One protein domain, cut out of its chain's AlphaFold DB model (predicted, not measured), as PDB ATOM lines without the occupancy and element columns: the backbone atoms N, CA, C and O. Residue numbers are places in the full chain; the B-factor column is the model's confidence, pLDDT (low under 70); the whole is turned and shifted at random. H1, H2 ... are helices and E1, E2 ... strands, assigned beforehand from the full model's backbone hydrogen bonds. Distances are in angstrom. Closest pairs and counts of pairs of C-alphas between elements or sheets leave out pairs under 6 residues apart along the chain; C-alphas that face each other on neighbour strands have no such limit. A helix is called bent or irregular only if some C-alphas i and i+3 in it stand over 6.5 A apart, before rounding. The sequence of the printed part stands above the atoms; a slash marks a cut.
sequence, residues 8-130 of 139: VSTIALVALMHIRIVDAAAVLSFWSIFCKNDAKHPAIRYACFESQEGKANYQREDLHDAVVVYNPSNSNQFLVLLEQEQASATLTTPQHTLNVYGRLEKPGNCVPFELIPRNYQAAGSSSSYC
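AT A GLANCE: This is residues 8 to 130 of the 139 residues of an uncharacterized protein of Sporisorium reilianum f. sp. reilianum (UniProt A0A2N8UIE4). Two twisted sheets, E1 E3 E2 and E4 E5 E6 E7, make a sandwich, partly face to face with their strands crossed; H2 packs across the face of E1 E3 E2 that is turned away from the other sheet. From H2 a thin helical arm sticks out, residues 8 to 26 with H1, and it makes the length of the whole. The printed part has 123 residues with two named helices, then seven named strands, H1 H2 E1 E2 E3 E4 E5 E6 E7; both sheets are antiparallel and the class is mixed, helices and strands. The whole is loose, with a radius of gyration of the C-alphas of 17.0 A, and spans 66 by 33 by 27 A.

IN THESE COORDINATES: H1, residues 8 to 20, begins at C-alpha 8 (14.094, 28.229, -18.500) and is 20.4 A long. H2, residues 24 to 35, is 18.0 A long; it is irregular, with C-alphas 28 and 31 7.1 A apart. E1 is residues 45 to 51, 20.1 A long, from C-alpha 45 at (-8.863, 48.399, -47.519). E2 is residues 66 to 71. E3, residues 74 to 82, is 21.4 A long and bends by 56 degrees at residue 77. E4 is residues 88 to 92, E5 residues 96 to 101, and E6 residues 111 to 117, 19.8 A long. E7, residues 125 to 129, ends at C-alpha 129 (-17.316, 54.255, -48.925).

HOW THE PARTS SIT: H1 is apart from H2 and from the seven strands. H2 is on the sheet E1 E3 E2, two layers, a helix on one face of a sheet, at a height over the sheet of 8.6 A. It runs across the strands, at 81 degrees to E3 on the local plane; its closest C-alphas to E3 are those of Trp 31 and Leu 79, 6.1 A. In the helices, O i to N i+4 pairs are within hydrogen-bond range in 6 of 9 for H1 and 6 of 8 for H2. E1 and E3 are antiparallel, with N 49 and O 78 2.9 A apart; in the hairpin E2 and E3, N 69 and O 79 are 2.8 A apart. E4 E5 E6 E7 form a meander, each strand the antiparallel neighbour of the one before, with N 91 and O 98 at 2.8 A, N 99 and O 114 at 2.8 A, and N 113 and O 127 at 2.8 A. In the sandwich, two sheets face to face, the strands of the one stand at 44 degrees to those of the other; the closest C-alphas of E2 and E4 are those of Ala 66 and Ala 89, 5.9 A, and of E1 and E7 those of Ala 47 and Tyr 129, 6.0 A.

THE WHOLE: The C-alphas of Val 8 and Gln 121, the two farthest apart, are 66.9 A apart. Without residues 8 to 26, which stand free, the body spans 38 by 33 by 23 A. The printed part has no cut, and the link E1 to E2, 14 residues, is long. The mean pLDDT of the printed part is 77.0; residues 8 to 32, 37 to 43, 107 to 108 and 120 to 123 are under 70.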
ATOM      1  N   VAL A   8      14.268  28.261 -17.036       46.34
ATOM      2  CA  VAL A   8      14.094  28.229 -18.500       46.34
ATOM      3  C   VAL A   8      12.742  27.625 -18.905       46.34
ATOM      4  O   VAL A   8      12.184  27.993 -19.935       46.34
ATOM      5  N   SER A   9      12.152  26.759 -18.071       35.22
ATOM      6  CA  SER A   9      10.903  26.065 -18.421       35.22
ATOM      7  C   SER A   9       9.630  26.883 -18.168       35.22
ATOM      8  O   SER A   9       8.606  26.612 -18.791       35.22
ATOM      9  N   THR A  10       9.660  27.882 -17.282       46.22
ATOM     10  CA  THR A  10       8.492  28.736 -16.998       46.22
ATOM     11  C   THR A  10       8.347  29.886 -17.991       46.22
ATOM     12  O   THR A  10       7.225  30.285 -18.289       46.22
ATOM     13  N   ILE A  11       9.441  30.375 -18.577       48.56
ATOM     14  CA  ILE A  11       9.394  31.486 -19.544       48.56
ATOM     15  C   ILE A  11       8.765  31.033 -20.874       48.56
ATOM     16  O   ILE A  11       7.992  31.775 -21.481       48.56
ATOM     17  N   ALA A  12       9.011  29.787 -21.292       44.34
ATOM     18  CA  ALA A  12       8.441  29.243 -22.524       44.34
ATOM     19  C   ALA A  12       6.910  29.065 -22.456       44.34
ATOM     20  O   ALA A  12       6.220  29.299 -23.449       44.34
ATOM     21  N   LEU A  13       6.360  28.711 -21.285       38.53
ATOM     22  CA  LEU A  13       4.908  28.561 -21.125       38.53
ATOM     23  C   LEU A  13       4.180  29.911 -21.090       38.53
ATOM     24  O   LEU A  13       3.073  30.021 -21.609       38.53
ATOM     25  N   VAL A  14       4.813  30.948 -20.532       45.00
ATOM     26  CA  VAL A  14       4.254  32.304 -20.529       45.00
ATOM     27  C   VAL A  14       4.207  32.852 -21.958       45.00
ATOM     28  O   VAL A  14       3.165  33.347 -22.377       45.00
ATOM     29  N   ALA A  15       5.264  32.683 -22.758       39.81
ATOM     30  CA  ALA A  15       5.295  33.166 -24.142       39.81
ATOM     31  C   ALA A  15       4.211  32.531 -25.041       39.81
ATOM     32  O   ALA A  15       3.609  33.221 -25.862       39.81
ATOM     33  N   LEU A  16       3.893  31.244 -24.852       39.12
ATOM     34  CA  LEU A  16       2.843  30.564 -25.625       39.12
ATOM     35  C   LEU A  16       1.423  31.030 -25.270       39.12
ATOM     36  O   LEU A  16       0.551  31.024 -26.141       39.12
ATOM     37  N   MET A  17       1.185  31.494 -24.038       35.62
ATOM     38  CA  MET A  17      -0.094  32.121 -23.688       35.62
ATOM     39  C   MET A  17      -0.238  33.526 -24.292       35.62
ATOM     40  O   MET A  17      -1.342  33.899 -24.674       35.62
ATOM     41  N   HIS A  18       0.857  34.272 -24.476       40.03
ATOM     42  CA  HIS A  18       0.814  35.616 -25.075       40.03
ATOM     43  C   HIS A  18       0.529  35.603 -26.586       40.03
ATOM     44  O   HIS A  18       0.023  36.584 -27.115       40.03
ATOM     45  N   ILE A  19       0.791  34.495 -27.290       39.19
ATOM     46  CA  ILE A  19       0.503  34.377 -28.736       39.19
ATOM     47  C   ILE A  19      -0.987  34.093 -29.002       39.19
ATOM     48  O   ILE A  19      -1.508  34.415 -30.066       39.19
ATOM     49  N   ARG A  20      -1.705  33.506 -28.034       34.88
ATOM     50  CA  ARG A  20      -3.152  33.226 -28.144       34.88
ATOM     51  C   ARG A  20      -4.024  34.377 -27.641       34.88
ATOM     52  O   ARG A  20      -5.222  34.374 -27.902       34.88
ATOM     53  N   ILE A  21      -3.422  35.358 -26.972       39.19
ATOM     54  CA  ILE A  21      -4.044  36.625 -26.589       39.19
ATOM     55  C   ILE A  21      -3.604  37.658 -27.633       39.19
ATOM     56  O   ILE A  21      -2.910  38.623 -27.333       39.19
ATOM     57  N   VAL A  22      -3.997  37.459 -28.898       39.84
ATOM     58  CA  VAL A  22      -4.292  38.635 -29.726       39.84
ATOM     59  C   VAL A  22      -5.480  39.259 -29.022       39.84
ATOM     60  O   VAL A  22      -6.607  38.773 -29.098       39.84
ATOM     61  N   ASP A  23      -5.114  40.198 -28.166       40.88
ATOM     62  CA  ASP A  23      -5.880  40.765 -27.086       40.88
ATOM     63  C   ASP A  23      -7.309  41.037 -27.551       40.88
ATOM     64  O   ASP A  23      -7.529  41.744 -28.538       40.88
ATOM     65  N   ALA A  24      -8.303  40.485 -26.856       41.19
ATOM     66  CA  ALA A  24      -9.683  40.887 -27.094       41.19
ATOM     67  C   ALA A  24      -9.798  42.423 -26.982       41.19
ATOM     68  O   ALA A  24     -10.590  43.021 -27.706       41.19
ATOM     69  N   ALA A  25      -8.934  43.064 -26.171       42.19
ATOM     70  CA  ALA A  25      -8.768  44.514 -26.082       42.19
ATOM     71  C   ALA A  25      -8.197  45.170 -27.359       42.19
ATOM     72  O   ALA A  25      -8.585  46.287 -27.702       42.19
ATOM     73  N   ALA A  26      -7.317  44.484 -28.096       48.41
ATOM     74  CA  ALA A  26      -6.834  44.943 -29.395       48.41
ATOM     75  C   ALA A  26      -7.975  44.895 -30.417       48.41
ATOM     76  O   ALA A  26      -8.220  45.902 -31.074       48.41
ATOM     77  N   VAL A  27      -8.750  43.798 -30.463       48.47
ATOM     78  CA  VAL A  27      -9.968  43.663 -31.296       48.47
ATOM     79  C   VAL A  27     -11.026  44.723 -30.936       48.47
ATOM     80  O   VAL A  27     -11.616  45.322 -31.834       48.47
ATOM     81  N   LEU A  28     -11.191  45.037 -29.643       47.25
ATOM     82  CA  LEU A  28     -12.043  46.116 -29.107       47.25
ATOM     83  C   LEU A  28     -11.658  47.520 -29.630       47.25
ATOM     84  O   LEU A  28     -12.492  48.425 -29.598       47.25
ATOM     85  N   SER A  29     -10.431  47.721 -30.127       56.94
ATOM     86  CA  SER A  29      -9.917  49.028 -30.567       56.94
ATOM     87  C   SER A  29      -9.962  49.248 -32.088       56.94
ATOM     88  O   SER A  29      -9.996  50.397 -32.529       56.94
ATOM     89  N   PHE A  30     -10.047  48.192 -32.912       65.00
ATOM     90  CA  PHE A  30      -9.990  48.322 -34.380       65.00
ATOM     91  C   PHE A  30     -11.135  49.173 -34.945       65.00
ATOM     92  O   PHE A  30     -10.880  50.122 -35.683       65.00
ATOM     93  N   TRP A  31     -12.388  48.914 -34.557       68.94
ATOM     94  CA  TRP A  31     -13.521  49.692 -35.078       68.94
ATOM     95  C   TRP A  31     -13.383  51.191 -34.767       68.94
ATOM     96  O   TRP A  31     -13.546  52.028 -35.651       68.94
ATOM     97  N   SER A  32     -13.010  51.549 -33.532       65.94
ATOM     98  CA  SER A  32     -12.836  52.954 -33.145       65.94
ATOM     99  C   SER A  32     -11.701  53.633 -33.912       65.94
ATOM    100  O   SER A  32     -11.813  54.814 -34.237       65.94
ATOM    101  N   ILE A  33     -10.602  52.919 -34.165       70.31
ATOM    102  CA  ILE A  33      -9.457  53.461 -34.900       70.31
ATOM    103  C   ILE A  33      -9.886  53.812 -36.327       70.31
ATOM    104  O   ILE A  33      -9.696  54.947 -36.755       70.31
ATOM    105  N   PHE A  34     -10.523  52.875 -37.028       72.62
ATOM    106  CA  PHE A  34     -10.845  53.022 -38.448       72.62
ATOM    107  C   PHE A  34     -12.102  53.853 -38.731       72.62
ATOM    108  O   PHE A  34     -12.122  54.601 -39.706       72.62
ATOM    109  N   CYS A  35     -13.137  53.732 -37.895       76.38
ATOM    110  CA  CYS A  35     -14.471  54.267 -38.184       76.38
ATOM    111  C   CYS A  35     -14.848  55.518 -37.381       76.38
ATOM    112  O   CYS A  35     -15.817  56.181 -37.739       76.38
ATOM    113  N   LYS A  36     -14.132  55.838 -36.290       71.00
ATOM    114  CA  LYS A  36     -14.441  56.996 -35.427       71.00
ATOM    115  C   LYS A  36     -13.366  58.084 -35.440       71.00
ATOM    116  O   LYS A  36     -13.701  59.253 -35.299       71.00
ATOM    117  N   ASN A  37     -12.095  57.711 -35.575       62.19
ATOM    118  CA  ASN A  37     -10.965  58.634 -35.425       62.19
ATOM    119  C   ASN A  37     -10.303  59.029 -36.758       62.19
ATOM    120  O   ASN A  37      -9.169  59.505 -36.743       62.19
ATOM    121  N   ASP A  38     -10.970  58.798 -37.897       55.81
ATOM    122  CA  ASP A  38     -10.461  59.080 -39.251       55.81
ATOM    123  C   ASP A  38      -9.034  58.553 -39.506       55.81
ATOM    124  O   ASP A  38      -8.261  59.143 -40.271       55.81
ATOM    125  N   ALA A  39      -8.638  57.454 -38.847       55.75
ATOM    126  CA  ALA A  39      -7.289  56.925 -38.974       55.75
ATOM    127  C   ALA A  39      -7.092  56.366 -40.387       55.75
ATOM    128  O   ALA A  39      -7.494  55.250 -40.716       55.75
ATOM    129  N   LYS A  40      -6.445  57.161 -41.239       57.25
ATOM    130  CA  LYS A  40      -6.094  56.776 -42.605       57.25
ATOM    131  C   LYS A  40      -4.978  55.744 -42.555       57.25
ATOM    132  O   LYS A  40      -3.813  56.103 -42.397       57.25
ATOM    133  N   HIS A  41      -5.313  54.469 -42.720       58.81
ATOM    134  CA  HIS A  41      -4.302  53.446 -42.950       58.81
ATOM    135  C   HIS A  41      -4.144  53.207 -44.458       58.81
ATOM    136  O   HIS A  41      -4.994  52.558 -45.062       58.81
ATOM    137  N   PRO A  42      -3.066  53.699 -45.097       57.38
ATOM    138  CA  PRO A  42      -2.941  53.685 -46.557       57.38
ATOM    139  C   PRO A  42      -2.852  52.276 -47.159       57.38
ATOM    140  O   PRO A  42      -3.081  52.113 -48.353       57.38
ATOM    141  N   ALA A  43      -2.518  51.266 -46.352       64.62
ATOM    142  CA  ALA A  43      -2.347  49.889 -46.812       64.62
ATOM    143  C   ALA A  43      -3.550  48.969 -46.540       64.62
ATOM    144  O   ALA A  43      -3.550  47.841 -47.022       64.62
ATOM    145  N   ILE A  44      -4.550  49.409 -45.765       74.00
ATOM    146  CA  ILE A  44      -5.688  48.553 -45.392       74.00
ATOM    147  C   ILE A  44      -6.929  49.048 -46.125       74.00
ATOM    148  O   ILE A  44      -7.287  50.220 -46.033       74.00
ATOM    149  N   ARG A  45      -7.586  48.142 -46.852       84.69
ATOM    150  CA  ARG A  45      -8.863  48.399 -47.519       84.69
ATOM    151  C   ARG A  45      -9.968  48.074 -46.531       84.69
ATOM    152  O   ARG A  45     -10.002  46.968 -45.995       84.69
ATOM    153  N   TYR A  46     -10.835  49.035 -46.255       87.69
ATOM    154  CA  TYR A  46     -11.904  48.829 -45.295       87.69
ATOM    155  C   TYR A  46     -13.122  49.688 -45.601       87.69
ATOM    156  O   TYR A  46     -13.001  50.753 -46.206       87.69
ATOM    157  N   ALA A  47     -14.281  49.229 -45.137       90.12
ATOM    158  CA  ALA A  47     -15.501  50.013 -45.120       90.12
ATOM    159  C   ALA A  47     -16.209  49.920 -43.770       90.12
ATOM    160  O   ALA A  47     -16.330  48.844 -43.188       90.12
ATOM    161  N   CYS A  48     -16.650  51.067 -43.265       90.62
ATOM    162  CA  CYS A  48     -17.376  51.186 -42.006       90.62
ATOM    163  C   CYS A  48     -18.855  51.383 -42.297       90.62
ATOM    164  O   CYS A  48     -19.177  52.215 -43.133       90.62
ATOM    165  N   PHE A  49     -19.736  50.690 -41.581       91.38
ATOM    166  CA  PHE A  49     -21.183  50.764 -41.777       91.38
ATOM    167  C   PHE A  49     -21.921  50.889 -40.445       91.38
ATOM    168  O   PHE A  49     -21.455  50.412 -39.405       91.38
ATOM    169  N   GLU A  50     -23.105  51.492 -40.500       92.62
ATOM    170  CA  GLU A  50     -24.081  51.507 -39.414       92.62
ATOM    171  C   GLU A  50     -25.438  51.030 -39.933       92.62
ATOM    172  O   GLU A  50     -25.972  51.584 -40.887       92.62
ATOM    173  N   SER A  51     -26.013  50.009 -39.304       92.44
ATOM    174  CA  SER A  51     -27.319  49.461 -39.673       92.44
ATOM    175  C   SER A  51     -28.419  49.930 -38.725       92.44
ATOM    176  O   SER A  51     -28.369  49.670 -37.522       92.44
ATOM    177  N   GLN A  52     -29.455  50.574 -39.257       92.19
ATOM    178  CA  GLN A  52     -30.647  50.937 -38.483       92.19
ATOM    179  C   GLN A  52     -31.611  49.754 -38.307       92.19
ATOM    180  O   GLN A  52     -32.470  49.769 -37.429       92.19
ATOM    181  N   GLU A  53     -31.437  48.688 -39.087       90.44
ATOM    182  CA  GLU A  53     -32.278  47.488 -39.036       90.44
ATOM    183  C   GLU A  53     -31.826  46.469 -37.981       90.44
ATOM    184  O   GLU A  53     -32.513  45.479 -37.729       90.44
ATOM    185  N   GLY A  54     -30.656  46.680 -37.376       89.56
ATOM    186  CA  GLY A  54     -30.041  45.759 -36.426       89.56
ATOM    187  C   GLY A  54     -28.718  45.177 -36.919       89.56
ATOM    188  O   GLY A  54     -28.208  45.518 -37.986       89.56
ATOM    189  N   LYS A  55     -28.145  44.279 -36.116       91.44
ATOM    190  CA  LYS A  55     -26.856  43.639 -36.395       91.44
ATOM    191  C   LYS A  55     -26.888  42.893 -37.739       91.44
ATOM    192  O   LYS A  55     -27.725  42.012 -37.939       91.44
ATOM    193  N   ALA A  56     -25.933  43.205 -38.614       93.12
ATOM    194  CA  ALA A  56     -25.707  42.447 -39.839       93.12
ATOM    195  C   ALA A  56     -25.221  41.020 -39.520       93.12
ATOM    196  O   ALA A  56     -24.531  40.793 -38.530       93.12
ATOM    197  N   ASN A  57     -25.581  40.049 -40.350       94.75
ATOM    198  CA  ASN A  57     -25.185  38.649 -40.217       94.75
ATOM    199  C   ASN A  57     -24.551  38.157 -41.514       94.75
ATOM    200  O   ASN A  57     -24.861  38.663 -42.589       94.75
ATOM    201  N   TYR A  58     -23.694  37.150 -41.416       93.88
ATOM    202  CA  TYR A  58     -23.022  36.531 -42.554       93.88
ATOM    203  C   TYR A  58     -22.776  35.052 -42.258       93.88
ATOM    204  O   TYR A  58     -22.688  34.661 -41.088       93.88
ATOM    205  N   GLN A  59     -22.644  34.242 -43.305       94.19
ATOM    206  CA  GLN A  59     -22.039  32.917 -43.210       94.19
ATOM    207  C   GLN A  59     -20.543  33.021 -43.530       94.19
ATOM    208  O   GLN A  59     -20.071  34.021 -44.065       94.19
ATOM    209  N   ARG A  60     -19.745  32.026 -43.140       88.94
ATOM    210  CA  ARG A  60     -18.281  32.128 -43.265       88.94
ATOM    211  C   ARG A  60     -17.844  32.169 -44.729       88.94
ATOM    212  O   ARG A  60     -16.889  32.855 -45.074       88.94
ATOM    213  N   GLU A  61     -18.546  31.416 -45.555       93.94
ATOM    214  CA  GLU A  61     -18.413  31.336 -47.002       93.94
ATOM    215  C   GLU A  61     -18.686  32.666 -47.712       93.94
ATOM    216  O   GLU A  61     -18.136  32.873 -48.787       93.94
ATOM    217  N   ASP A  62     -19.443  33.580 -47.098       93.69
ATOM    218  CA  ASP A  62     -19.803  34.876 -47.682       93.69
ATOM    219  C   ASP A  62     -18.681  35.926 -47.579       93.69
ATOM    220  O   ASP A  62     -18.784  37.007 -48.158       93.69
ATOM    221  N   LEU A  63     -17.621  35.650 -46.810       91.75
ATOM    222  CA  LEU A  63     -16.572  36.612 -46.462       91.75
ATOM    223  C   LEU A  63     -15.301  36.492 -47.311       91.75
ATOM    224  O   LEU A  63     -14.235  36.775 -46.794       91.75
ATOM    225  N   HIS A  64     -15.360  36.026 -48.554       94.44
ATOM    226  CA  HIS A  64     -14.205  35.844 -49.456       94.44
ATOM    227  C   HIS A  64     -13.010  36.817 -49.220       94.44
ATOM    228  O   HIS A  64     -13.013  37.948 -49.703       94.44
ATOM    229  N   ASP A  65     -11.981  36.376 -48.480       90.56
ATOM    230  CA  ASP A  65     -10.798  37.164 -48.063       90.56
ATOM    231  C   ASP A  65     -11.104  38.511 -47.364       90.56
ATOM    232  O   ASP A  65     -10.402  39.518 -47.517       90.56
ATOM    233  N   ALA A  66     -12.177  38.531 -46.578       90.88
ATOM    234  CA  ALA A  66     -12.667  39.661 -45.809       90.88
ATOM    235  C   ALA A  66     -12.909  39.284 -44.338       90.88
ATOM    236  O   ALA A  66     -13.185  38.138 -43.979       90.88
ATOM    237  N   VAL A  67     -12.840  40.284 -43.460       90.94
ATOM    238  CA  VAL A  67     -13.070  40.124 -42.019       90.94
ATOM    239  C   VAL A  67     -14.059  41.176 -41.542       90.94
ATOM    240  O   VAL A  67     -13.897  42.363 -41.813       90.94
ATOM    241  N   VAL A  68     -15.071  40.753 -40.785       90.31
ATOM    242  CA  VAL A  68     -16.072  41.654 -40.204       90.31
ATOM    243  C   VAL A  68     -15.806  41.835 -38.716       90.31
ATOM    244  O   VAL A  68     -15.821  40.872 -37.948       90.31
ATOM    245  N   VAL A  69     -15.615  43.084 -38.299       88.81
ATOM    246  CA  VAL A  69     -15.384  43.477 -36.908       88.81
ATOM    247  C   VAL A  69     -16.537  44.365 -36.446       88.81
ATOM    248  O   VAL A  69     -16.734  45.463 -36.962       88.81
ATOM    249  N   TYR A  70     -17.306  43.899 -35.464       86.94
ATOM    250  CA  TYR A  70     -18.411  44.667 -34.882       86.94
ATOM    251  C   TYR A  70     -17.906  45.647 -33.825       86.94
ATOM    252  O   TYR A  70     -16.971  45.341 -33.083       86.94
ATOM    253  N   ASN A  71     -18.566  46.800 -33.706       85.75
ATOM    254  CA  ASN A  71     -18.369  47.686 -32.572       85.75
ATOM    255  C   ASN A  71     -18.884  46.983 -31.298       85.75
ATOM    256  O   ASN A  71     -20.066  46.635 -31.216       85.75
ATOM    257  N   PRO A  72     -18.028  46.782 -30.284       81.69
ATOM    258  CA  PRO A  72     -18.390  46.079 -29.056       81.69
ATOM    259  C   PRO A  72     -19.439  46.821 -28.214       81.69
ATOM    260  O   PRO A  72     -20.172  46.182 -27.464       81.69
ATOM    261  N   SER A  73     -19.536  48.147 -28.350       84.88
ATOM    262  CA  SER A  73     -20.532  48.969 -27.649       84.88
ATOM    263  C   SER A  73     -21.862  49.074 -28.400       84.88
ATOM    264  O   SER A  73     -22.869  49.437 -27.799       84.88
ATOM    265  N   ASN A  74     -21.877  48.798 -29.708       86.94
ATOM    266  CA  ASN A  74     -23.081  48.827 -30.535       86.94
ATOM    267  C   ASN A  74     -22.928  47.886 -31.738       86.94
ATOM    268  O   ASN A  74     -22.355  48.261 -32.757       86.94
ATOM    269  N   SER A  75     -23.500  46.684 -31.664       88.25
ATOM    270  CA  SER A  75     -23.359  45.670 -32.717       88.25
ATOM    271  C   SER A  75     -23.985  46.040 -34.067       88.25
ATOM    272  O   SER A  75     -23.779  45.324 -35.044       88.25
ATOM    273  N   ASN A  76     -24.757  47.124 -34.140       91.19
ATOM    274  CA  ASN A  76     -25.288  47.642 -35.399       91.19
ATOM    275  C   ASN A  76     -24.228  48.387 -36.217       91.19
ATOM    276  O   ASN A  76     -24.412  48.613 -37.410       91.19
ATOM    277  N   GLN A  77     -23.123  48.765 -35.580       89.44
ATOM    278  CA  GLN A  77     -21.982  49.389 -36.221       89.44
ATOM    279  C   GLN A  77     -20.899  48.339 -36.439       89.44
ATOM    280  O   GLN A  77     -20.568  47.566 -35.537       89.44
ATOM    281  N   PHE A  78     -20.337  48.296 -37.639       90.81
ATOM    282  CA  PHE A  78     -19.329  47.304 -37.988       90.81
ATOM    283  C   PHE A  78     -18.383  47.811 -39.071       90.81
ATOM    284  O   PHE A  78     -18.606  48.834 -39.714       90.81
ATOM    285  N   LEU A  79     -17.283  47.091 -39.208       90.25
ATOM    286  CA  LEU A  79     -16.153  47.359 -40.077       90.25
ATOM    287  C   LEU A  79     -15.930  46.100 -40.913       90.25
ATOM    288  O   LEU A  79     -15.845  45.006 -40.357       90.25
ATOM    289  N   VAL A  80     -15.836  46.253 -42.228       91.88
ATOM    290  CA  VAL A  80     -15.436  45.198 -43.161       91.88
ATOM    291  C   VAL A  80     -14.009  45.489 -43.606       91.88
ATOM    292  O   VAL A  80     -13.766  46.490 -44.273       91.88
ATOM    293  N   LEU A  81     -13.065  44.644 -43.201       90.06
ATOM    294  CA  LEU A  81     -11.681  44.643 -43.667       90.06
ATOM    295  C   LEU A  81     -11.582  43.763 -44.913       90.06
ATOM    296  O   LEU A  81     -12.094  42.648 -44.915       90.06
ATOM    297  N   LEU A  82     -10.913  44.256 -45.950       90.44
ATOM    298  CA  LEU A  82     -10.741  43.586 -47.237       90.44
ATOM    299  C   LEU A  82      -9.246  43.318 -47.428       90.44
ATOM    300  O   LEU A  82      -8.462  44.244 -47.661       90.44
ATOM    301  N   GLU A  83      -8.824  42.063 -47.279       85.00
ATOM    302  CA  GLU A  83      -7.397  41.730 -47.205       85.00
ATOM    303  C   GLU A  83      -6.691  41.936 -48.555       85.00
ATOM    304  O   GLU A  83      -5.515  42.305 -48.609       85.00
ATOM    305  N   GLN A  84      -7.421  41.762 -49.661       84.81
ATOM    306  CA  GLN A  84      -6.885  41.789 -51.023       84.81
ATOM    307  C   GLN A  84      -7.790  42.570 -51.989       84.81
ATOM    308  O   GLN A  84      -8.905  42.958 -51.656       84.81
ATOM    309  N   GLU A  85      -7.309  42.821 -53.209       86.00
ATOM    310  CA  GLU A  85      -8.060  43.563 -54.238       86.00
ATOM    311  C   GLU A  85      -9.319  42.822 -54.714       86.00
ATOM    312  O   GLU A  85     -10.315  43.457 -55.048       86.00
ATOM    313  N   GLN A  86      -9.294  41.488 -54.713       87.88
ATOM    314  CA  GLN A  86     -10.437  40.650 -55.100       87.88
ATOM    315  C   GLN A  86     -11.297  40.212 -53.910       87.88
ATOM    316  O   GLN A  86     -12.256  39.471 -54.108       87.88
ATOM    317  N   ALA A  87     -10.974  40.667 -52.694       91.69
ATOM    318  CA  ALA A  87     -11.764  40.342 -51.516       91.69
ATOM    319  C   ALA A  87     -13.203  40.847 -51.667       91.69
ATOM    320  O   ALA A  87     -13.456  41.878 -52.297       91.69
ATOM    321  N   SER A  88     -14.152  40.157 -51.056       95.88
ATOM    322  CA  SER A  88     -15.541  40.593 -50.995       95.88
ATOM    323  C   SER A  88     -16.218  40.056 -49.749       95.88
ATOM    324  O   SER A  88     -15.871  38.980 -49.270       95.88
ATOM    325  N   ALA A  89     -17.218  40.775 -49.260       96.88
ATOM    326  CA  ALA A  89     -18.065  40.297 -48.182       96.88
ATOM    327  C   ALA A  89     -19.534  40.475 -48.547       96.88
ATOM    328  O   ALA A  89     -19.938  41.569 -48.944       96.88
ATOM    329  N   THR A  90     -20.328  39.431 -48.334       96.50
ATOM    330  CA  THR A  90     -21.787  39.508 -48.352       96.50
ATOM    331  C   THR A  90     -22.299  39.447 -46.918       96.50
ATOM    332  O   THR A  90     -22.020  38.517 -46.164       96.50
ATOM    333  N   LEU A  91     -23.042  40.470 -46.515       95.50
ATOM    334  CA  LEU A  91     -23.694  40.557 -45.219       95.50
ATOM    335  C   LEU A  91     -25.189  40.751 -45.413       95.50
ATOM    336  O   LEU A  91     -25.660  41.210 -46.448       95.50
ATOM    337  N   THR A  92     -25.960  40.423 -44.388       94.00
ATOM    338  CA  THR A  92     -27.410  40.532 -44.431       94.00
ATOM    339  C   THR A  92     -27.971  41.173 -43.180       94.00
ATOM    340  O   THR A  92     -27.640  40.801 -42.055       94.00
ATOM    341  N   THR A  93     -28.859  42.129 -43.382       91.69
ATOM    342  CA  THR A  93     -29.721  42.712 -42.361       91.69
ATOM    343  C   THR A  93     -31.138  42.141 -42.533       91.69
ATOM    344  O   THR A  93     -31.390  41.354 -43.458       91.69
ATOM    345  N   PRO A  94     -32.088  42.437 -41.628       89.25
ATOM    346  CA  PRO A  94     -33.468  41.983 -41.783       89.25
ATOM    347  C   PRO A  94     -34.092  42.309 -43.148       89.25
ATOM    348  O   PRO A  94     -34.777  41.447 -43.703       89.25
ATOM    349  N   GLN A  95     -33.828  43.492 -43.708       90.38
ATOM    350  CA  GLN A  95     -34.447  43.984 -44.940       90.38
ATOM    351  C   GLN A  95     -33.492  44.063 -46.133       90.38
ATOM    352  O   GLN A  95     -33.980  44.068 -47.262       90.38
ATOM    353  N   HIS A  96     -32.171  44.042 -45.930       91.88
ATOM    354  CA  HIS A  96     -31.199  44.198 -47.011       91.88
ATOM    355  C   HIS A  96     -30.109  43.120 -47.032       91.88
ATOM    356  O   HIS A  96     -29.788  42.460 -46.043       91.88
ATOM    357  N   THR A  97     -29.524  42.952 -48.210       93.12
ATOM    358  CA  THR A  97     -28.254  42.269 -48.435       93.12
ATOM    359  C   THR A  97     -27.228  43.323 -48.829       93.12
ATOM    360  O   THR A  97     -27.455  44.091 -49.760       93.12
ATOM    361  N   LEU A  98     -26.116  43.371 -48.109       94.75
ATOM    362  CA  LEU A  98     -24.990  44.260 -48.349       94.75
ATOM    363  C   LEU A  98     -23.849  43.459 -48.975       94.75
ATOM    364  O   LEU A  98     -23.286  42.590 -48.315       94.75
ATOM    365  N   ASN A  99     -23.461  43.804 -50.196       95.31
ATOM    366  CA  ASN A  99     -22.245  43.296 -50.823       95.31
ATOM    367  C   ASN A  99     -21.166  44.376 -50.756       95.31
ATOM    368  O   ASN A  99     -21.417  45.519 -51.123       95.31
ATOM    369  N   VAL A 100     -19.962  44.030 -50.316       95.00
ATOM    370  CA  VAL A 100     -18.819  44.948 -50.206       95.00
ATOM    371  C   VAL A 100     -17.667  44.387 -51.023       95.00
ATOM    372  O   VAL A 100     -17.354  43.204 -50.894       95.00
ATOM    373  N   TYR A 101     -17.013  45.213 -51.840       94.31
ATOM    374  CA  TYR A 101     -16.012  44.744 -52.800       94.31
ATOM    375  C   TYR A 101     -14.639  45.392 -52.577       94.31
ATOM    376  O   TYR A 101     -14.515  46.605 -52.449       94.31
ATOM    377  N   GLY A 102     -13.580  44.583 -52.605       89.44
ATOM    378  CA  GLY A 102     -12.182  44.979 -52.392       89.44
ATOM    379  C   GLY A 102     -11.560  45.803 -53.516       89.44
ATOM    380  O   GLY A 102     -10.513  46.431 -53.315       89.44
ATOM    381  N   ARG A 103     -12.204  45.837 -54.689       88.88
ATOM    382  CA  ARG A 103     -11.758  46.633 -55.837       88.88
ATOM    383  C   ARG A 103     -11.936  48.114 -55.518       88.88
ATOM    384  O   ARG A 103     -13.048  48.579 -55.322       88.88
ATOM    385  N   LEU A 104     -10.846  48.865 -55.455       84.94
ATOM    386  CA  LEU A 104     -10.921  50.279 -55.091       84.94
ATOM    387  C   LEU A 104     -11.315  51.144 -56.292       84.94
ATOM    388  O   LEU A 104     -10.709  51.045 -57.361       84.94
ATOM    389  N   GLU A 105     -12.271  52.049 -56.097       84.75
ATOM    390  CA  GLU A 105     -12.629  53.055 -57.097       84.75
ATOM    391  C   GLU A 105     -11.639  54.230 -57.094       84.75
ATOM    392  O   GLU A 105     -11.149  54.681 -56.049       84.75
ATOM    393  N   LYS A 106     -11.329  54.731 -58.297       78.06
ATOM    394  CA  LYS A 106     -10.421  55.864 -58.525       78.06
ATOM    395  C   LYS A 106     -11.191  57.085 -59.049       78.06
ATOM    396  O   LYS A 106     -12.074  56.902 -59.882       78.06
ATOM    397  N   PRO A 107     -10.779  58.318 -58.694       66.94
ATOM    398  CA  PRO A 107      -9.780  58.672 -57.682       66.94
ATOM    399  C   PRO A 107     -10.393  58.646 -56.269       66.94
ATOM    400  O   PRO A 107     -11.514  59.098 -56.085       66.94
ATOM    401  N   GLY A 108      -9.659  58.159 -55.263       67.31
ATOM    402  CA  GLY A 108     -10.111  58.235 -53.862       67.31
ATOM    403  C   GLY A 108      -9.906  56.975 -53.027       67.31
ATOM    404  O   GLY A 108      -9.991  57.061 -51.806       67.31
ATOM    405  N   ASN A 109      -9.570  55.841 -53.656       81.06
ATOM    406  CA  ASN A 109      -9.413  54.552 -52.975       81.06
ATOM    407  C   ASN A 109     -10.667  54.175 -52.170       81.06
ATOM    408  O   ASN A 109     -10.576  53.706 -51.037       81.06
ATOM    409  N   CYS A 110     -11.834  54.437 -52.754       88.19
ATOM    410  CA  CYS A 110     -13.112  54.163 -52.122       88.19
ATOM    411  C   CYS A 110     -13.484  52.697 -52.331       88.19
ATOM    412  O   CYS A 110     -13.211  52.128 -53.388       88.19
ATOM    413  N   VAL A 111     -14.087  52.097 -51.316       91.00
ATOM    414  CA  VAL A 111     -14.576  50.723 -51.322       91.00
ATOM    415  C   VAL A 111     -16.021  50.731 -51.827       91.00
ATOM    416  O   VAL A 111     -16.891  51.256 -51.126       91.00
ATOM    417  N   PRO A 112     -16.300  50.188 -53.022       93.38
ATOM    418  CA  PRO A 112     -17.653  50.085 -53.532       93.38
ATOM    419  C   PRO A 112     -18.446  49.033 -52.760       93.38
ATOM    420  O   PRO A 112     -17.922  47.997 -52.334       93.38
ATOM    421  N   PHE A 113     -19.736  49.297 -52.615       93.94
ATOM    422  CA  PHE A 113     -20.699  48.398 -52.011       93.94
ATOM    423  C   PHE A 113     -22.053  48.489 -52.721       93.94
ATOM    424  O   PHE A 113     -22.385  49.482 -53.368       93.94
ATOM    425  N   GLU A 114     -22.845  47.438 -52.585       93.38
ATOM    426  CA  GLU A 114     -24.203  47.350 -53.103       93.38
ATOM    427  C   GLU A 114     -25.150  46.960 -51.980       93.38
ATOM    428  O   GLU A 114     -24.872  46.032 -51.220       93.38
ATOM    429  N   LEU A 115     -26.278  47.658 -51.891       91.62
ATOM    430  CA  LEU A 115     -27.349  47.358 -50.960       91.62
ATOM    431  C   LEU A 115     -28.579  46.893 -51.739       91.62
ATOM    432  O   LEU A 115     -29.153  47.632 -52.536       91.62
ATOM    433  N   ILE A 116     -28.973  45.643 -51.522       91.00
ATOM    434  CA  ILE A 116     -30.040  44.972 -52.260       91.00
ATOM    435  C   ILE A 116     -31.198  44.695 -51.296       91.00
ATOM    436  O   ILE A 116     -31.023  43.916 -50.356       91.00
ATOM    437  N   PRO A 117     -32.385  45.287 -51.504       89.81
ATOM    438  CA  PRO A 117     -33.562  44.969 -50.704       89.81
ATOM    439  C   PRO A 117     -33.944  43.491 -50.849       89.81
ATOM    440  O   PRO A 117     -34.028  42.958 -51.955       89.81
ATOM    441  N   ARG A 118     -34.223  42.819 -49.732       84.00
ATOM    442  CA  ARG A 118     -34.618  41.399 -49.694       84.00
ATOM    443  C   ARG A 118     -36.017  41.147 -50.243       84.00
ATOM    444  O   ARG A 118     -36.333  40.028 -50.636       84.00
ATOM    445  N   ASN A 119     -36.856  42.176 -50.300       76.88
ATOM    446  CA  ASN A 119     -38.130  42.104 -50.999       76.88
ATOM    447  C   ASN A 119     -37.848  42.233 -52.503       76.88
ATOM    448  O   ASN A 119     -37.736  43.342 -53.012       76.88
ATOM    449  N   TYR A 120     -37.690  41.073 -53.152       56.50
ATOM    450  CA  TYR A 120     -37.280  40.730 -54.531       56.50
ATOM    451  C   TYR A 120     -37.849  41.542 -55.731       56.50
ATOM    452  O   TYR A 120     -38.097  40.978 -56.794       56.50
ATOM    453  N   GLN A 121     -38.076  42.850 -55.621       56.88
ATOM    454  CA  GLN A 121     -38.654  43.685 -56.686       56.88
ATOM    455  C   GLN A 121     -37.965  45.043 -56.880       56.88
ATOM    456  O   GLN A 121     -38.277  45.741 -57.843       56.88
ATOM    457  N   ALA A 122     -37.026  45.425 -56.014       59.72
ATOM    458  CA  ALA A 122     -36.305  46.689 -56.134       59.72
ATOM    459  C   ALA A 122     -34.885  46.470 -56.672       59.72
ATOM    460  O   ALA A 122     -34.189  45.540 -56.264       59.72
ATOM    461  N   ALA A 123     -34.454  47.342 -57.589       65.88
ATOM    462  CA  ALA A 123     -33.057  47.418 -57.994       65.88
ATOM    463  C   ALA A 123     -32.197  47.767 -56.770       65.88
ATOM    464  O   ALA A 123     -32.558  48.657 -55.997       65.88
ATOM    465  N   GLY A 124     -31.078  47.063 -56.590       73.62
ATOM    466  CA  GLY A 124     -30.108  47.411 -55.555       73.62
ATOM    467  C   GLY A 124     -29.508  48.793 -55.808       73.62
ATOM    468  O   GLY A 124     -29.359  49.216 -56.958       73.62
ATOM    469  N   SER A 125     -29.164  49.503 -54.738       84.50
ATOM    470  CA  SER A 125     -28.406  50.747 -54.824       84.50
ATOM    471  C   SER A 125     -26.913  50.438 -54.721       84.50
ATOM    472  O   SER A 125     -26.473  49.726 -53.823       84.50
ATOM    473  N   SER A 126     -26.123  50.958 -55.660       87.25
ATOM    474  CA  SER A 126     -24.660  50.920 -55.589       87.25
ATOM    475  C   SER A 126     -24.133  52.250 -55.064       87.25
ATOM    476  O   SER A 126     -24.663  53.320 -55.376       87.25
ATOM    477  N   SER A 127     -23.106  52.185 -54.227       90.69
ATOM    478  CA  SER A 127     -22.428  53.354 -53.676       90.69
ATOM    479  C   SER A 127     -21.000  52.993 -53.267       90.69
ATOM    480  O   SER A 127     -20.570  51.852 -53.433       90.69
ATOM    481  N   SER A 128     -20.258  53.960 -52.732       90.38
ATOM    482  CA  SER A 128     -18.855  53.783 -52.367       90.38
ATOM    483  C   SER A 128     -18.549  54.454 -51.039       90.38
ATOM    484  O   SER A 128     -18.920  55.599 -50.793       90.38
ATOM    485  N   TYR A 129     -17.842  53.732 -50.174       89.06
ATOM    486  CA  TYR A 129     -17.316  54.255 -48.925       89.06
ATOM    487  C   TYR A 129     -15.891  54.754 -49.135       89.06
ATOM    488  O   TYR A 129     -15.016  53.987 -49.531       89.06
ATOM    489  N   CYS A 130     -15.627  56.018 -48.816       85.56
ATOM    490  CA  CYS A 130     -14.260  56.520 -48.727       85.56
ATOM    491  C   CYS A 130     -13.942  56.834 -47.256       85.56
ATOM    492  O   CYS A 130     -14.777  57.449 -46.591       85.56
TER     493      CYS A 130